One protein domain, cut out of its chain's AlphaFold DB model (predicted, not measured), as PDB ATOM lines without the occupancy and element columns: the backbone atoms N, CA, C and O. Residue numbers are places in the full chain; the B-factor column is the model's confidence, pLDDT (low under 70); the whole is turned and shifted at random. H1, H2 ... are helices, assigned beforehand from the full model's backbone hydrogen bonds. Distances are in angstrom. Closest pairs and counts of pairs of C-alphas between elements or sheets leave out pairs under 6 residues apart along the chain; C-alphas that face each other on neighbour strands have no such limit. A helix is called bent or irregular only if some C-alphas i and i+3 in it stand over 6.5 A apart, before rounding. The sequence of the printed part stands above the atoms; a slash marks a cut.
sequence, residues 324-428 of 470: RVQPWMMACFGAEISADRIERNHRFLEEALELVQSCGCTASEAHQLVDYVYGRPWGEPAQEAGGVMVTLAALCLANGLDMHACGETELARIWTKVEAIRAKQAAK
ATOM      1  N   ARG A 324     -84.101 108.259  95.616       94.62
ATOM      2  CA  ARG A 324     -83.743 108.358  97.043       94.62
ATOM      3  C   ARG A 324     -82.635 109.371  97.336       94.62
ATOM      4  O   ARG A 324     -82.574 109.894  98.448       94.62
ATOM      5  N   VAL A 325     -81.808 109.716  96.348       96.12
ATOM      6  CA  VAL A 325     -80.812 110.799  96.466       96.12
ATOM      7  C   VAL A 325     -81.487 112.176  96.550       96.12
ATOM      8  O   VAL A 325     -81.012 113.053  97.275       96.12
ATOM      9  N   GLN A 326     -82.617 112.380  95.862       94.31
ATOM     10  CA  GLN A 326     -83.287 113.685  95.807       94.31
ATOM     11  C   GLN A 326     -83.734 114.210  97.191       94.31
ATOM     12  O   GLN A 326     -83.412 115.359  97.503       94.31
ATOM     13  N   PRO A 327     -84.409 113.434  98.064       95.81
ATOM     14  CA  PRO A 327     -84.735 113.883  99.418       95.81
ATOM     15  C   PRO A 327     -83.512 114.306 100.240       95.81
ATOM     16  O   PRO A 327     -83.576 115.309 100.950       95.81
ATOM     17  N   TRP A 328     -82.389 113.588 100.119       96.25
ATOM     18  CA  TRP A 328     -81.142 113.951 100.801       96.25
ATOM     19  C   TRP A 328     -80.580 115.280 100.287       96.25
ATOM     20  O   TRP A 328     -80.231 116.153 101.087       96.25
ATOM     21  N   MET A 329     -80.553 115.461  98.965       96.75
ATOM     22  CA  MET A 329     -80.147 116.713  98.321       96.75
ATOM     23  C   MET A 329     -80.983 117.892  98.833       96.75
ATOM     24  O   MET A 329     -80.438 118.895  99.293       96.75
ATOM     25  N   MET A 330     -82.308 117.734  98.853       96.38
ATOM     26  CA  MET A 330     -83.232 118.757  99.343       96.38
ATOM     27  C   MET A 330     -83.036 119.054 100.830       96.38
ATOM     28  O   MET A 330     -83.041 120.219 101.224       96.38
ATOM     29  N   ALA A 331     -82.817 118.025 101.652       93.88
ATOM     30  CA  ALA A 331     -82.547 118.198 103.072       93.88
ATOM     31  C   ALA A 331     -81.227 118.951 103.315       93.88
ATOM     32  O   ALA A 331     -81.184 119.849 104.153       93.88
ATOM     33  N   CYS A 332     -80.155 118.632 102.591       93.62
ATOM     34  CA  CYS A 332     -78.842 119.239 102.822       93.62
ATOM     35  C   CYS A 332     -78.699 120.634 102.209       93.62
ATOM     36  O   CYS A 332     -78.069 121.499 102.813       93.62
ATOM     37  N   PHE A 333     -79.250 120.844 101.015       93.12
ATOM     38  CA  PHE A 333     -78.892 121.979 100.163       93.12
ATOM     39  C   PHE A 333     -80.086 122.869  99.790       93.12
ATOM     40  O   PHE A 333     -79.890 124.005  99.366       93.12
ATOM     41  N   GLY A 334     -81.324 122.391  99.954       94.56
ATOM     42  CA  GLY A 334     -82.515 123.093  99.470       94.56
ATOM     43  C   GLY A 334     -82.617 123.114  97.939       94.56
ATOM     44  O   GLY A 334     -81.768 122.567  97.235       94.56
ATOM     45  N   ALA A 335     -83.680 123.729  97.415       94.56
ATOM     46  CA  ALA A 335     -84.003 123.687  95.985       94.56
ATOM     47  C   ALA A 335     -82.944 124.373  95.105       94.56
ATOM     48  O   ALA A 335     -82.548 123.819  94.085       94.56
ATOM     49  N   GLU A 336     -82.479 125.558  95.511       93.06
ATOM     50  CA  GLU A 336     -81.585 126.392  94.698       93.06
ATOM     51  C   GLU A 336     -80.231 125.718  94.461       93.06
ATOM     52  O   GLU A 336     -79.843 125.504  93.316       93.06
ATOM     53  N   ILE A 337     -79.544 125.310  95.532       90.56
ATOM     54  CA  ILE A 337     -78.222 124.670  95.434       90.56
ATOM     55  C   ILE A 337     -78.339 123.271  94.811       90.56
ATOM     56  O   ILE A 337     -77.464 122.848  94.058       90.56
ATOM     57  N   SER A 338     -79.434 122.545  95.073       92.69
ATOM     58  CA  SER A 338     -79.659 121.240  94.433       92.69
ATOM     59  C   SER A 338     -79.834 121.348  92.917       92.69
ATOM     60  O   SER A 338     -79.477 120.412  92.204       92.69
ATOM     61  N   ALA A 339     -80.365 122.473  92.428       92.94
ATOM     62  CA  ALA A 339     -80.566 122.744  91.009       92.94
ATOM     63  C   ALA A 339     -79.363 123.433  90.328       92.94
ATOM     64  O   ALA A 339     -79.387 123.610  89.106       92.94
ATOM     65  N   ASP A 340     -78.316 123.809  91.073       94.19
ATOM     66  CA  ASP A 340     -77.117 124.438  90.514       94.19
ATOM     67  C   ASP A 340     -76.297 123.428  89.699       94.19
ATOM     68  O   ASP A 340     -75.520 122.625  90.223       94.19
ATOM     69  N   ARG A 341     -76.460 123.494  88.375       94.31
ATOM     70  CA  ARG A 341     -75.787 122.601  87.423       94.31
ATOM     71  C   ARG A 341     -74.266 122.725  87.467       94.31
ATOM     72  O   ARG A 341     -73.586 121.724  87.283       94.31
ATOM     73  N   ILE A 342     -73.726 123.918  87.717       93.06
ATOM     74  CA  ILE A 342     -72.274 124.127  87.763       93.06
ATOM     75  C   ILE A 342     -71.714 123.446  89.010       93.06
ATOM     76  O   ILE A 342     -70.743 122.694  88.921       93.06
ATOM     77  N   GLU A 343     -72.358 123.638  90.161       91.81
ATOM     78  CA  GLU A 343     -71.929 122.977  91.394       91.81
ATOM     79  C   GLU A 343     -72.071 121.451  91.299       91.81
ATOM     80  O   GLU A 343     -71.177 120.729  91.743       91.81
ATOM     81  N   ARG A 344     -73.156 120.941  90.698       94.56
ATOM     82  CA  ARG A 344     -73.330 119.493  90.492       94.56
ATOM     83  C   ARG A 344     -72.267 118.910  89.560       94.56
ATOM     84  O   ARG A 344     -71.740 117.846  89.873       94.56
ATOM     85  N   ASN A 345     -71.900 119.622  88.493       95.00
ATOM     86  CA  ASN A 345     -70.823 119.208  87.593       95.00
ATOM     87  C   ASN A 345     -69.481 119.117  88.330       95.00
ATOM     88  O   ASN A 345     -68.808 118.092  88.254       95.00
ATOM     89  N   HIS A 346     -69.105 120.157  89.082       94.81
ATOM     90  CA  HIS A 346     -67.851 120.150  89.840       94.81
ATOM     91  C   HIS A 346     -67.837 119.068  90.921       94.81
ATOM     92  O   HIS A 346     -66.825 118.397  91.090       94.81
ATOM     93  N   ARG A 347     -68.959 118.860  91.624       94.81
ATOM     94  CA  ARG A 347     -69.064 117.819  92.650       94.81
ATOM     95  C   ARG A 347     -68.943 116.420  92.059       94.81
ATOM     96  O   ARG A 347     -68.251 115.593  92.628       94.81
ATOM     97  N   PHE A 348     -69.578 116.158  90.921       97.62
ATOM     98  CA  PHE A 348     -69.419 114.876  90.243       97.62
ATOM     99  C   PHE A 348     -67.967 114.645  89.792       97.62
ATOM    100  O   PHE A 348     -67.429 113.564  90.011       97.62
ATOM    101  N   LEU A 349     -67.318 115.667  89.221       97.69
ATOM    102  CA  LEU A 349     -65.916 115.579  88.807       97.69
ATOM    103  C   LEU A 349     -64.975 115.305  89.992       97.69
ATOM    104  O   LEU A 349     -64.069 114.491  89.862       97.69
ATOM    105  N   GLU A 350     -65.202 115.958  91.135       96.94
ATOM    106  CA  GLU A 350     -64.462 115.740  92.388       96.94
ATOM    107  C   GLU A 350     -64.526 114.261  92.814       96.94
ATOM    108  O   GLU A 350     -63.487 113.617  92.925       96.94
ATOM    109  N   GLU A 351     -65.726 113.688  92.932       98.06
ATOM    110  CA  GLU A 351     -65.919 112.287  93.350       98.06
ATOM    111  C   GLU A 351     -65.359 111.284  92.322       98.06
ATOM    112  O   GLU A 351     -64.780 110.261  92.686       98.06
ATOM    113  N   ALA A 352     -65.485 111.577  91.022       98.12
ATOM    114  CA  ALA A 352     -64.909 110.739  89.970       98.12
ATOM    115  C   ALA A 352     -63.373 110.709  90.046       98.12
ATOM    116  O   ALA A 352     -62.772 109.643  89.894       98.12
ATOM    117  N   LEU A 353     -62.740 111.859  90.313       98.38
ATOM    118  CA  LEU A 353     -61.294 111.962  90.507       98.38
ATOM    119  C   LEU A 353     -60.838 111.247  91.785       98.38
ATOM    120  O   LEU A 353     -59.839 110.531  91.746       98.38
ATOM    121  N   GLU A 354     -61.577 111.386  92.889       98.44
ATOM    122  CA  GLU A 354     -61.300 110.662  94.136       98.44
ATOM    123  C   GLU A 354     -61.388 109.139  93.937       98.44
ATOM    124  O   GLU A 354     -60.501 108.403  94.381       98.44
ATOM    125  N   LEU A 355     -62.397 108.657  93.199       98.31
ATOM    126  CA  LEU A 355     -62.545 107.235  92.886       98.31
ATOM    127  C   LEU A 355     -61.353 106.706  92.080       98.31
ATOM    128  O   LEU A 355     -60.719 105.736  92.499       98.31
ATOM    129  N   VAL A 356     -60.996 107.335  90.956       98.19
ATOM    130  CA  VAL A 356     -59.879 106.834  90.132       98.19
ATOM    131  C   VAL A 356     -58.532 106.975  90.839       98.19
ATOM    132  O   VAL A 356     -57.676 106.104  90.678       98.19
ATOM    133  N   GLN A 357     -58.347 108.009  91.668       98.62
ATOM    134  CA  GLN A 357     -57.166 108.138  92.523       98.62
ATOM    135  C   GLN A 357     -57.071 106.962  93.501       98.62
ATOM    136  O   GLN A 357     -55.990 106.400  93.674       98.62
ATOM    137  N   SER A 358     -58.192 106.554  94.110       98.19
ATOM    138  CA  SER A 358     -58.228 105.403  95.020       98.19
ATOM    139  C   SER A 358     -57.877 104.080  94.322       98.19
ATOM    140  O   SER A 358     -57.303 103.191  94.948       98.19
ATOM    141  N   CYS A 359     -58.126 103.987  93.011       98.19
ATOM    142  CA  CYS A 359     -57.729 102.871  92.150       98.19
ATOM    143  C   CYS A 359     -56.291 102.985  91.602       98.19
ATOM    144  O   CYS A 359     -55.872 102.142  90.811       98.19
ATOM    145  N   GLY A 360     -55.525 104.006  92.002       97.88
ATOM    146  CA  GLY A 360     -54.118 104.176  91.622       97.88
ATOM    147  C   GLY A 360     -53.857 105.058  90.398       97.88
ATOM    148  O   GLY A 360     -52.705 105.150  89.979       97.88
ATOM    149  N   CYS A 361     -54.871 105.731  89.842       98.06
ATOM    150  CA  CYS A 361     -54.676 106.702  88.762       98.06
ATOM    151  C   CYS A 361     -53.860 107.903  89.259       98.06
ATOM    152  O   CYS A 361     -54.186 108.536  90.269       98.06
ATOM    153  N   THR A 362     -52.791 108.237  88.542       98.44
ATOM    154  CA  THR A 362     -51.949 109.388  88.862       98.44
ATOM    155  C   THR A 362     -52.566 110.688  88.346       98.44
ATOM    156  O   THR A 362     -53.280 110.721  87.346       98.44
ATOM    157  N   ALA A 363     -52.215 111.815  88.975       98.38
ATOM    158  CA  ALA A 363     -52.642 113.133  88.497       98.38
ATOM    159  C   ALA A 363     -52.193 113.416  87.047       98.38
ATOM    160  O   ALA A 363     -52.896 114.090  86.301       98.38
ATOM    161  N   SER A 364     -51.037 112.881  86.634       98.31
ATOM    162  CA  SER A 364     -50.541 113.007  85.258       98.31
ATOM    163  C   SER A 364     -51.442 112.277  84.258       98.31
ATOM    164  O   SER A 364     -51.780 112.838  83.218       98.31
ATOM    165  N   GLU A 365     -51.861 111.048  84.574       98.19
ATOM    166  CA  GLU A 365     -52.792 110.278  83.738       98.19
ATOM    167  C   GLU A 365     -54.165 110.958  83.666       98.19
ATOM    168  O   GLU A 365     -54.725 111.100  82.580       98.19
ATOM    169  N   ALA A 366     -54.671 111.464  84.796       98.12
ATOM    170  CA  ALA A 366     -55.922 112.216  84.829       98.12
ATOM    171  C   ALA A 366     -55.868 113.471  83.936       98.12
ATOM    172  O   ALA A 366     -56.785 113.701  83.149       98.12
ATOM    173  N   HIS A 367     -54.784 114.256  83.989       98.25
ATOM    174  CA  HIS A 367     -54.625 115.432  83.125       98.25
ATOM    175  C   HIS A 367     -54.525 115.076  81.635       98.25
ATOM    176  O   HIS A 367     -55.111 115.773  80.812       98.25
ATOM    177  N   GLN A 368     -53.869 113.970  81.275       98.12
ATOM    178  CA  GLN A 368     -53.845 113.502  79.882       98.12
ATOM    179  C   GLN A 368     -55.256 113.180  79.363       98.12
ATOM    180  O   GLN A 368     -55.580 113.497  78.218       98.12
ATOM    181  N   LEU A 369     -56.115 112.590  80.202       98.12
ATOM    182  CA  LEU A 369     -57.515 112.341  79.845       98.12
ATOM    183  C   LEU A 369     -58.326 113.636  79.737       98.12
ATOM    184  O   LEU A 369     -59.167 113.739  78.845       98.12
ATOM    185  N   VAL A 370     -58.054 114.630  80.586       97.88
ATOM    186  CA  VAL A 370     -58.649 115.971  80.461       97.88
ATOM    187  C   VAL A 370     -58.314 116.561  79.091       97.88
ATOM    188  O   VAL A 370     -59.231 116.891  78.342       97.88
ATOM    189  N   ASP A 371     -57.039 116.605  78.709       98.12
ATOM    190  CA  ASP A 371     -56.625 117.141  77.407       98.12
ATOM    191  C   ASP A 371     -57.269 116.366  76.241       98.12
ATOM    192  O   ASP A 371     -57.759 116.956  75.275       98.12
ATOM    193  N   TYR A 372     -57.340 115.037  76.350       97.88
ATOM    194  CA  TYR A 372     -57.937 114.166  75.335       97.88
ATOM    195  C   TYR A 372     -59.454 114.349  75.165       97.88
ATOM    196  O   TYR A 372     -59.964 114.217  74.046       97.88
ATOM    197  N   VAL A 373     -60.194 114.603  76.247       97.31
ATOM    198  CA  VAL A 373     -61.655 114.795  76.214       97.31
ATOM    199  C   VAL A 373     -61.999 116.224  75.799       97.31
ATOM    200  O   VAL A 373     -62.792 116.415  74.879       97.31
ATOM    201  N   TYR A 374     -61.359 117.227  76.405       97.00
ATOM    202  CA  TYR A 374     -61.615 118.640  76.098       97.00
ATOM    203  C   TYR A 374     -61.063 119.078  74.732       97.00
ATOM    204  O   TYR A 374     -61.461 120.122  74.220       97.00
ATOM    205  N   GLY A 375     -60.199 118.273  74.105       97.50
ATOM    206  CA  GLY A 375     -59.770 118.455  72.717       97.50
ATOM    207  C   GLY A 375     -60.808 118.048  71.658       97.50
ATOM    208  O   GLY A 375     -60.536 118.201  70.465       97.50
ATOM    209  N   ARG A 376     -61.978 117.517  72.047       97.38
ATOM    210  CA  ARG A 376     -63.041 117.072  71.125       97.38
ATOM    211  C   ARG A 376     -64.257 118.007  71.115       97.38
ATOM    212  O   ARG A 376     -64.430 118.809  72.031       97.38
ATOM    213  N   PRO A 377     -65.129 117.904  70.090       97.69
ATOM    214  CA  PRO A 377     -66.451 118.516  70.133       97.69
ATOM    215  C   PRO A 377     -67.260 118.041  71.342       97.69
ATOM    216  O   PRO A 377     -67.042 116.951  71.865       97.69
ATOM    217  N   TRP A 378     -68.217 118.865  71.755       96.88
ATOM    218  CA  TRP A 378     -69.053 118.590  72.917       96.88
ATOM    219  C   TRP A 378     -69.950 117.376  72.654       96.88
ATOM    220  O   TRP A 378     -70.566 117.284  71.590       96.88
ATOM    221  N   GLY A 379     -70.026 116.470  73.630       95.75
ATOM    222  CA  GLY A 379     -70.933 115.322  73.616       95.75
ATOM    223  C   GLY A 379     -72.375 115.692  73.976       95.75
ATOM    224  O   GLY A 379     -72.650 116.779  74.494       95.75
ATOM    225  N   GLU A 380     -73.304 114.776  73.705       98.06
ATOM    226  CA  GLU A 380     -74.710 114.913  74.099       98.06
ATOM    227  C   GLU A 380     -74.890 114.446  75.562       98.06
ATOM    228  O   GLU A 380     -74.480 113.335  75.898       98.06
ATOM    229  N   PRO A 381     -75.480 115.262  76.460       97.31
ATOM    230  CA  PRO A 381     -75.530 114.953  77.891       97.31
ATOM    231  C   PRO A 381     -76.131 113.596  78.282       97.31
ATOM    232  O   PRO A 381     -75.622 112.975  79.217       97.31
ATOM    233  N   ALA A 382     -77.202 113.127  77.632       97.12
ATOM    234  CA  ALA A 382     -77.804 111.836  77.967       97.12
ATOM    235  C   ALA A 382     -76.891 110.665  77.570       97.12
ATOM    236  O   ALA A 382     -76.734 109.718  78.344       97.12
ATOM    237  N   GLN A 383     -76.232 110.757  76.413       97.50
ATOM    238  CA  GLN A 383     -75.215 109.802  75.981       97.50
ATOM    239  C   GLN A 383     -74.032 109.756  76.957       97.50
ATOM    240  O   GLN A 383     -73.631 108.669  77.375       97.50
ATOM    241  N   GLU A 384     -73.498 110.913  77.358       98.12
ATOM    242  CA  GLU A 384     -72.360 110.968  78.286       98.12
ATOM    243  C   GLU A 384     -72.730 110.445  79.682       98.12
ATOM    244  O   GLU A 384     -71.945 109.728  80.306       98.12
ATOM    245  N   ALA A 385     -73.953 110.712  80.160       97.88
ATOM    246  CA  ALA A 385     -74.454 110.132  81.406       97.88
ATOM    247  C   ALA A 385     -74.525 108.595  81.336       97.88
ATOM    248  O   ALA A 385     -74.098 107.914  82.272       97.88
ATOM    249  N   GLY A 386     -74.997 108.037  80.215       97.88
ATOM    250  CA  GLY A 386     -74.989 106.591  79.977       97.88
ATOM    251  C   GLY A 386     -73.573 106.010  79.930       97.88
ATOM    252  O   GLY A 386     -73.301 104.988  80.562       97.88
ATOM    253  N   GLY A 387     -72.649 106.693  79.249       98.06
ATOM    254  CA  GLY A 387     -71.240 106.301  79.175       98.06
ATOM    255  C   GLY A 387     -70.568 106.258  80.549       98.06
ATOM    256  O   GLY A 387     -69.875 105.289  80.869       98.06
ATOM    257  N   VAL A 388     -70.835 107.251  81.399       98.25
ATOM    258  CA  VAL A 388     -70.375 107.278  82.795       98.25
ATOM    259  C   VAL A 388     -70.927 106.095  83.590       98.25
ATOM    260  O   VAL A 388     -70.169 105.444  84.302       98.25
ATOM    261  N   MET A 389     -72.218 105.773  83.466       97.88
ATOM    262  CA  MET A 389     -72.808 104.646  84.202       97.88
ATOM    263  C   MET A 389     -72.182 103.303  83.803       97.88
ATOM    264  O   MET A 389     -71.834 102.504  84.673       97.88
ATOM    265  N   VAL A 390     -72.001 103.066  82.501       98.38
ATOM    266  CA  VAL A 390     -71.386 101.831  81.987       98.38
ATOM    267  C   VAL A 390     -69.930 101.714  82.437       98.38
ATOM    268  O   VAL A 390     -69.503 100.654  82.895       98.38
ATOM    269  N   THR A 391     -69.164 102.801  82.339       98.31
ATOM    270  CA  THR A 391     -67.741 102.791  82.710       98.31
ATOM    271  C   THR A 391     -67.531 102.701  84.218       98.31
ATOM    272  O   THR A 391     -66.618 101.999  84.647       98.31
ATOM    273  N   LEU A 392     -68.403 103.308  85.030       98.50
ATOM    274  CA  LEU A 392     -68.409 103.125  86.481       98.50
ATOM    275  C   LEU A 392     -68.668 101.661  86.857       98.50
ATOM    276  O   LEU A 392     -67.921 101.098  87.654       98.50
ATOM    277  N   ALA A 393     -69.673 101.019  86.250       98.12
ATOM    278  CA  ALA A 393     -69.958  99.607  86.498       98.12
ATOM    279  C   ALA A 393     -68.771  98.708  86.110       98.12
ATOM    280  O   ALA A 393     -68.381  97.832  86.883       98.12
ATOM    281  N   ALA A 394     -68.150  98.957  84.952       98.38
ATOM    282  CA  ALA A 394     -66.963  98.227  84.510       98.38
ATOM    283  C   ALA A 394     -65.762  98.429  85.452       98.38
ATOM    284  O   ALA A 394     -65.071  97.464  85.782       98.38
ATOM    285  N   LEU A 395     -65.538  99.658  85.932       98.38
ATOM    286  CA  LEU A 395     -64.492  99.959  86.908       98.38
ATOM    287  C   LEU A 395     -64.735  99.216  88.228       98.38
ATOM    288  O   LEU A 395     -63.803  98.621  88.772       98.38
ATOM    289  N   CYS A 396     -65.975  99.210  88.724       98.56
ATOM    290  CA  CYS A 396     -66.352  98.462  89.921       98.56
ATOM    291  C   CYS A 396     -66.100  96.959  89.749       98.56
ATOM    292  O   CYS A 396     -65.450  96.365  90.605       98.56
ATOM    293  N   LEU A 397     -66.510  96.364  88.623       98.50
ATOM    294  CA  LEU A 397     -66.239  94.953  88.316       98.50
ATOM    295  C   LEU A 397     -64.736  94.645  88.313       98.50
ATOM    296  O   LEU A 397     -64.308  93.682  88.948       98.50
ATOM    297  N   ALA A 398     -63.928  95.484  87.661       98.38
ATOM    298  CA  ALA A 398     -62.476  95.310  87.598       98.38
ATOM    299  C   ALA A 398     -61.792  95.396  88.976       98.38
ATOM    300  O   ALA A 398     -60.745  94.788  89.180       98.38
ATOM    301  N   ASN A 399     -62.391  96.123  89.925       98.38
ATOM    302  CA  ASN A 399     -61.881  96.289  91.288       98.38
ATOM    303  C   ASN A 399     -62.606  95.406  92.323       98.38
ATOM    304  O   ASN A 399     -62.353  95.543  93.519       98.38
ATOM    305  N   GLY A 400     -63.507  94.512  91.897       97.81
ATOM    306  CA  GLY A 400     -64.270  93.645  92.801       97.81
ATOM    307  C   GLY A 400     -65.222  94.398  93.740       97.81
ATOM    308  O   GLY A 400     -65.451  93.956  94.864       97.81
ATOM    309  N   LEU A 401     -65.752  95.542  93.303       98.00
ATOM    310  CA  LEU A 401     -66.688  96.375  94.060       98.00
ATOM    311  C   LEU A 401     -68.132  96.125  93.609       98.00
ATOM    312  O   LEU A 401     -68.424  96.096  92.414       98.00
ATOM    313  N   ASP A 402     -69.054  96.033  94.566       98.06
ATOM    314  CA  ASP A 402     -70.492  96.098  94.289       98.06
ATOM    315  C   ASP A 402     -70.924  97.570  94.225       98.06
ATOM    316  O   ASP A 402     -71.076  98.242  95.248       98.06
ATOM    317  N   MET A 403     -71.117  98.070  93.001       97.06
ATOM    318  CA  MET A 403     -71.495  99.461  92.730       97.06
ATOM    319  C   MET A 403     -72.753  99.891  93.502       97.06
ATOM    320  O   MET A 403     -72.805 101.007  94.024       97.06
ATOM    321  N   HIS A 404     -73.762  99.020  93.596       96.00
ATOM    322  CA  HIS A 404     -75.015  99.345  94.270       96.00
ATOM    323  C   HIS A 404     -74.829  99.361  95.785       96.00
ATOM    324  O   HIS A 404     -75.219 100.334  96.430       96.00
ATOM    325  N   ALA A 405     -74.175  98.348  96.356       96.56
ATOM    326  CA  ALA A 405     -73.910  98.303  97.792       96.56
ATOM    327  C   ALA A 405     -73.031  99.480  98.260       96.56
ATOM    328  O   ALA A 405     -73.284 100.054  99.327       96.56
ATOM    329  N   CYS A 406     -72.040  99.884  97.456       97.50
ATOM    330  CA  CYS A 406     -71.241 101.085  97.700       97.50
ATOM    331  C   CYS A 406     -72.117 102.346  97.723       97.50
ATOM    332  O   CYS A 406     -72.026 103.132  98.669       97.50
ATOM    333  N   GLY A 407     -73.005 102.508  96.735       96.25
ATOM    334  CA  GLY A 407     -73.947 103.628  96.672       96.25
ATOM    335  C   GLY A 407     -74.893 103.688  97.876       96.25
ATOM    336  O   GLY A 407     -75.063 104.752  98.471       96.25
ATOM    337  N   GLU A 408     -75.468 102.553  98.285       96.69
ATOM    338  CA  GLU A 408     -76.344 102.468  99.464       96.69
ATOM    339  C   GLU A 408     -75.621 102.817 100.761       96.69
ATOM    340  O   GLU A 408     -76.126 103.592 101.578       96.69
ATOM    341  N   THR A 409     -74.424 102.261 100.941       97.50
ATOM    342  CA  THR A 409     -73.594 102.508 102.123       97.50
ATOM    343  C   THR A 409     -73.261 103.989 102.235       97.50
ATOM    344  O   THR A 409     -73.367 104.579 103.314       97.50
ATOM    345  N   GLU A 410     -72.903 104.612 101.112       97.81
ATOM    346  CA  GLU A 410     -72.569 106.027 101.078       97.81
ATOM    347  C   GLU A 410     -73.794 106.911 101.330       97.81
ATOM    348  O   GLU A 410     -73.726 107.816 102.165       97.81
ATOM    349  N   LEU A 411     -74.938 106.609 100.706       96.38
ATOM    350  CA  LEU A 411     -76.187 107.336 100.931       96.38
ATOM    351  C   LEU A 411     -76.636 107.253 102.400       96.38
ATOM    352  O   LEU A 411     -77.006 108.266 103.000       96.38
ATOM    353  N   ALA A 412     -76.550 106.073 103.017       96.50
ATOM    354  CA  ALA A 412     -76.837 105.900 104.438       96.50
ATOM    355  C   ALA A 412     -75.871 106.716 105.315       96.50
ATOM    356  O   ALA A 412     -76.288 107.384 106.266       96.50
ATOM    357  N   ARG A 413     -74.578 106.726 104.972       97.62
ATOM    358  CA  ARG A 413     -73.552 107.479 105.701       97.62
ATOM    359  C   ARG A 413     -73.786 108.987 105.630       97.62
ATOM    360  O   ARG A 413     -73.727 109.649 106.666       97.62
ATOM    361  N   ILE A 414     -74.045 109.559 104.455       96.12
ATOM    362  CA  ILE A 414     -74.208 111.019 104.288       96.12
ATOM    363  C   ILE A 414     -75.486 111.554 104.939       96.12
ATOM    364  O   ILE A 414     -75.498 112.704 105.384       96.12
ATOM    365  N   TRP A 415     -76.514 110.720 105.106       96.62
ATOM    366  CA  TRP A 415     -77.683 111.053 105.925       96.62
ATOM    367  C   TRP A 415     -77.330 111.331 107.390       96.62
ATOM    368  O   TRP A 415     -77.921 112.213 108.009       96.62
ATOM    369  N   THR A 416     -76.307 110.673 107.940       96.31
ATOM    370  CA  THR A 416     -75.830 110.964 109.307       96.31
ATOM    371  C   THR A 416     -75.069 112.292 109.414       96.31
ATOM    372  O   THR A 416     -74.770 112.752 110.515       96.31
ATOM    373  N   LYS A 417     -74.747 112.931 108.278       95.25
ATOM    374  CA  LYS A 417     -73.877 114.115 108.192       95.25
ATOM    375  C   LYS A 417     -74.596 115.394 107.762       95.25
ATOM    376  O   LYS A 417     -73.917 116.391 107.522       95.25
ATOM    377  N   VAL A 418     -75.929 115.396 107.690       94.62
ATOM    378  CA  VAL A 418     -76.732 116.527 107.178       94.62
ATOM    379  C   VAL A 418     -76.317 117.866 107.795       94.62
ATOM    380  O   VAL A 418     -75.992 118.801 107.064       94.62
ATOM    381  N   GLU A 419     -76.236 117.963 109.126       94.62
ATOM    382  CA  GLU A 419     -75.908 119.241 109.779       94.62
ATOM    383  C   GLU A 419     -74.459 119.686 109.541       94.62
ATOM    384  O   GLU A 419     -74.193 120.868 109.316       94.62
ATOM    385  N   ALA A 420     -73.513 118.745 109.496       92.75
ATOM    386  CA  ALA A 420     -72.125 119.058 109.167       92.75
ATOM    387  C   ALA A 420     -71.981 119.537 107.711       92.75
ATOM    388  O   ALA A 420     -71.200 120.446 107.427       92.75
ATOM    389  N   ILE A 421     -72.740 118.942 106.788       92.38
ATOM    390  CA  ILE A 421     -72.765 119.324 105.371       92.38
ATOM    391  C   ILE A 421     -73.351 120.729 105.207       92.38
ATOM    392  O   ILE A 421     -72.753 121.555 104.514       92.38
ATOM    393  N   ARG A 422     -74.459 121.036 105.891       92.19
ATOM    394  CA  ARG A 422     -75.064 122.377 105.906       92.19
ATOM    395  C   ARG A 422     -74.106 123.432 106.447       92.19
ATOM    396  O   ARG A 422     -73.919 124.464 105.808       92.19
ATOM    397  N   ALA A 423     -73.452 123.155 107.576       91.69
ATOM    398  CA  ALA A 423     -72.477 124.070 108.167       91.69
ATOM    399  C   ALA A 423     -71.302 124.343 107.214       91.69
ATOM    400  O   ALA A 423     -70.917 125.495 107.012       91.69
ATOM    401  N   LYS A 424     -70.770 123.295 106.567       88.75
ATOM    402  CA  LYS A 424     -69.712 123.440 105.556       88.75
ATOM    403  C   LYS A 424     -70.170 124.259 104.354       88.75
ATOM    404  O   LYS A 424     -69.394 125.069 103.863       88.75
ATOM    405  N   GLN A 425     -71.402 124.064 103.887       87.62
ATOM    406  CA  GLN A 425     -71.932 124.842 102.770       87.62
ATOM    407  C   GLN A 425     -72.138 126.311 103.117       87.62
ATOM    408  O   GLN A 425     -71.740 127.178 102.347       87.62
ATOM    409  N   ALA A 426     -72.681 126.606 104.298       86.69
ATOM    410  CA  ALA A 426     -72.854 127.980 104.761       86.69
ATOM    411  C   ALA A 426     -71.519 128.740 104.874       86.69
ATOM    412  O   ALA A 426     -71.487 129.959 104.724       86.69
ATOM    413  N   ALA A 427     -70.418 128.021 105.113       85.88
ATOM    414  CA  ALA A 427     -69.074 128.583 105.199       85.88
ATOM    415  C   ALA A 427     -68.373 128.754 103.838       85.88
ATOM    416  O   ALA A 427     -67.277 129.320 103.803       85.88
ATOM    417  N   LYS A 428     -68.944 128.273 102.721       79.75
ATOM    418  CA  LYS A 428     -68.282 128.393 101.417       79.75
ATOM    419  C   LYS A 428     -68.310 129.843 100.914       79.75
ATOM    420  O   LYS A 428     -69.383 130.446 100.824       79.75
TER     421      LYS A 428
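Overview. This is residues 324 to 428 of the 470 residues of an uncharacterized protein of Comamonas testosteroni (UniProt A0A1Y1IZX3). Six helices form a loose, open frame with few contacts: H2, H3 and H4 make a loose triangle at one end, H1 and H6 lie side by side at the other, and the gap between these two groups is bridged by H5 and by the link from H1 to H2. H2 passes nearest the middle, and H5 makes a corner with the last part of H4. The printed part has 105 residues with six named helices, H1 to H6 in chain order, and no named strand; its class is all helix. The whole is only just loose, close to compact, with a radius of gyration of the C-alphas of 15.6 A, and spans 38 by 32 by 26 A.

Arrangement. H1, residues 324 to 338, is close to but not clearly touching H2, residues 341 to 358; the closest C-alphas, those of Ser 338 and Arg 344, are 7.7 A apart. Their lines stand at a steep tilt of 51 degrees, opposite ways. H2 is close to but not clearly touching H3, residues 363 to 374, with the C-alphas of Leu 353 and Ala 366 closest at 7.8 A. H2 and H4, residues 381 to 398, are near each other, with 6 pairs of C-alphas within 10 A, while H3 and H4 are apart. H4, with residues 392 to 396 alone, only just touches H5, residues 403 to 415, with 3 pairs of C-alphas within 8 A; Cys 396 and Met 403 have the closest C-alphas, 5.9 A apart, and the lines are about perpendicular at 75 degrees. H5 meets H6, residues 418 to 426, only through their link. H6 touches H1 at residues 331 to 333 of H1 alone, the C-alphas of Cys 332 and Val 418 closest at 5.5 A, with a shallow tilt of 22 degrees, the same way. In H2, H3, H4, H5 and H6 each O i to N i+4 pair is within hydrogen-bond range; in H1 it is 7 of 11.

Along the chain. H1 begins at C-alpha 324, (-83.743, 108.358, 97.043), and is irregular: C-alphas 332 and 335 are 9.7 A apart. H2 is 25.7 A long from first to last C-alpha, H4 25.5 A, H5 18.6 A and H3 16.3 A. H4 begins at C-alpha 381, (-75.530, 114.953, 77.891), and H6 ends at C-alpha 426, (-72.854, 127.980, 104.761).

Size, cuts and confidence. The two C-alphas farthest apart, those of Pro 377 and Thr 416, are 41.0 A apart. Residues 340 to 351, of which 341 to 351 belong to H2, stand free, as do residues 367 to 387, of which 367 to 374 belong to H3 and 381 to 387 to H4. The printed part has no cut; the link from H3 to H4 is short, and the other four are tight. The mean pLDDT of the printed part is 96.1, and no printed residue is under 70.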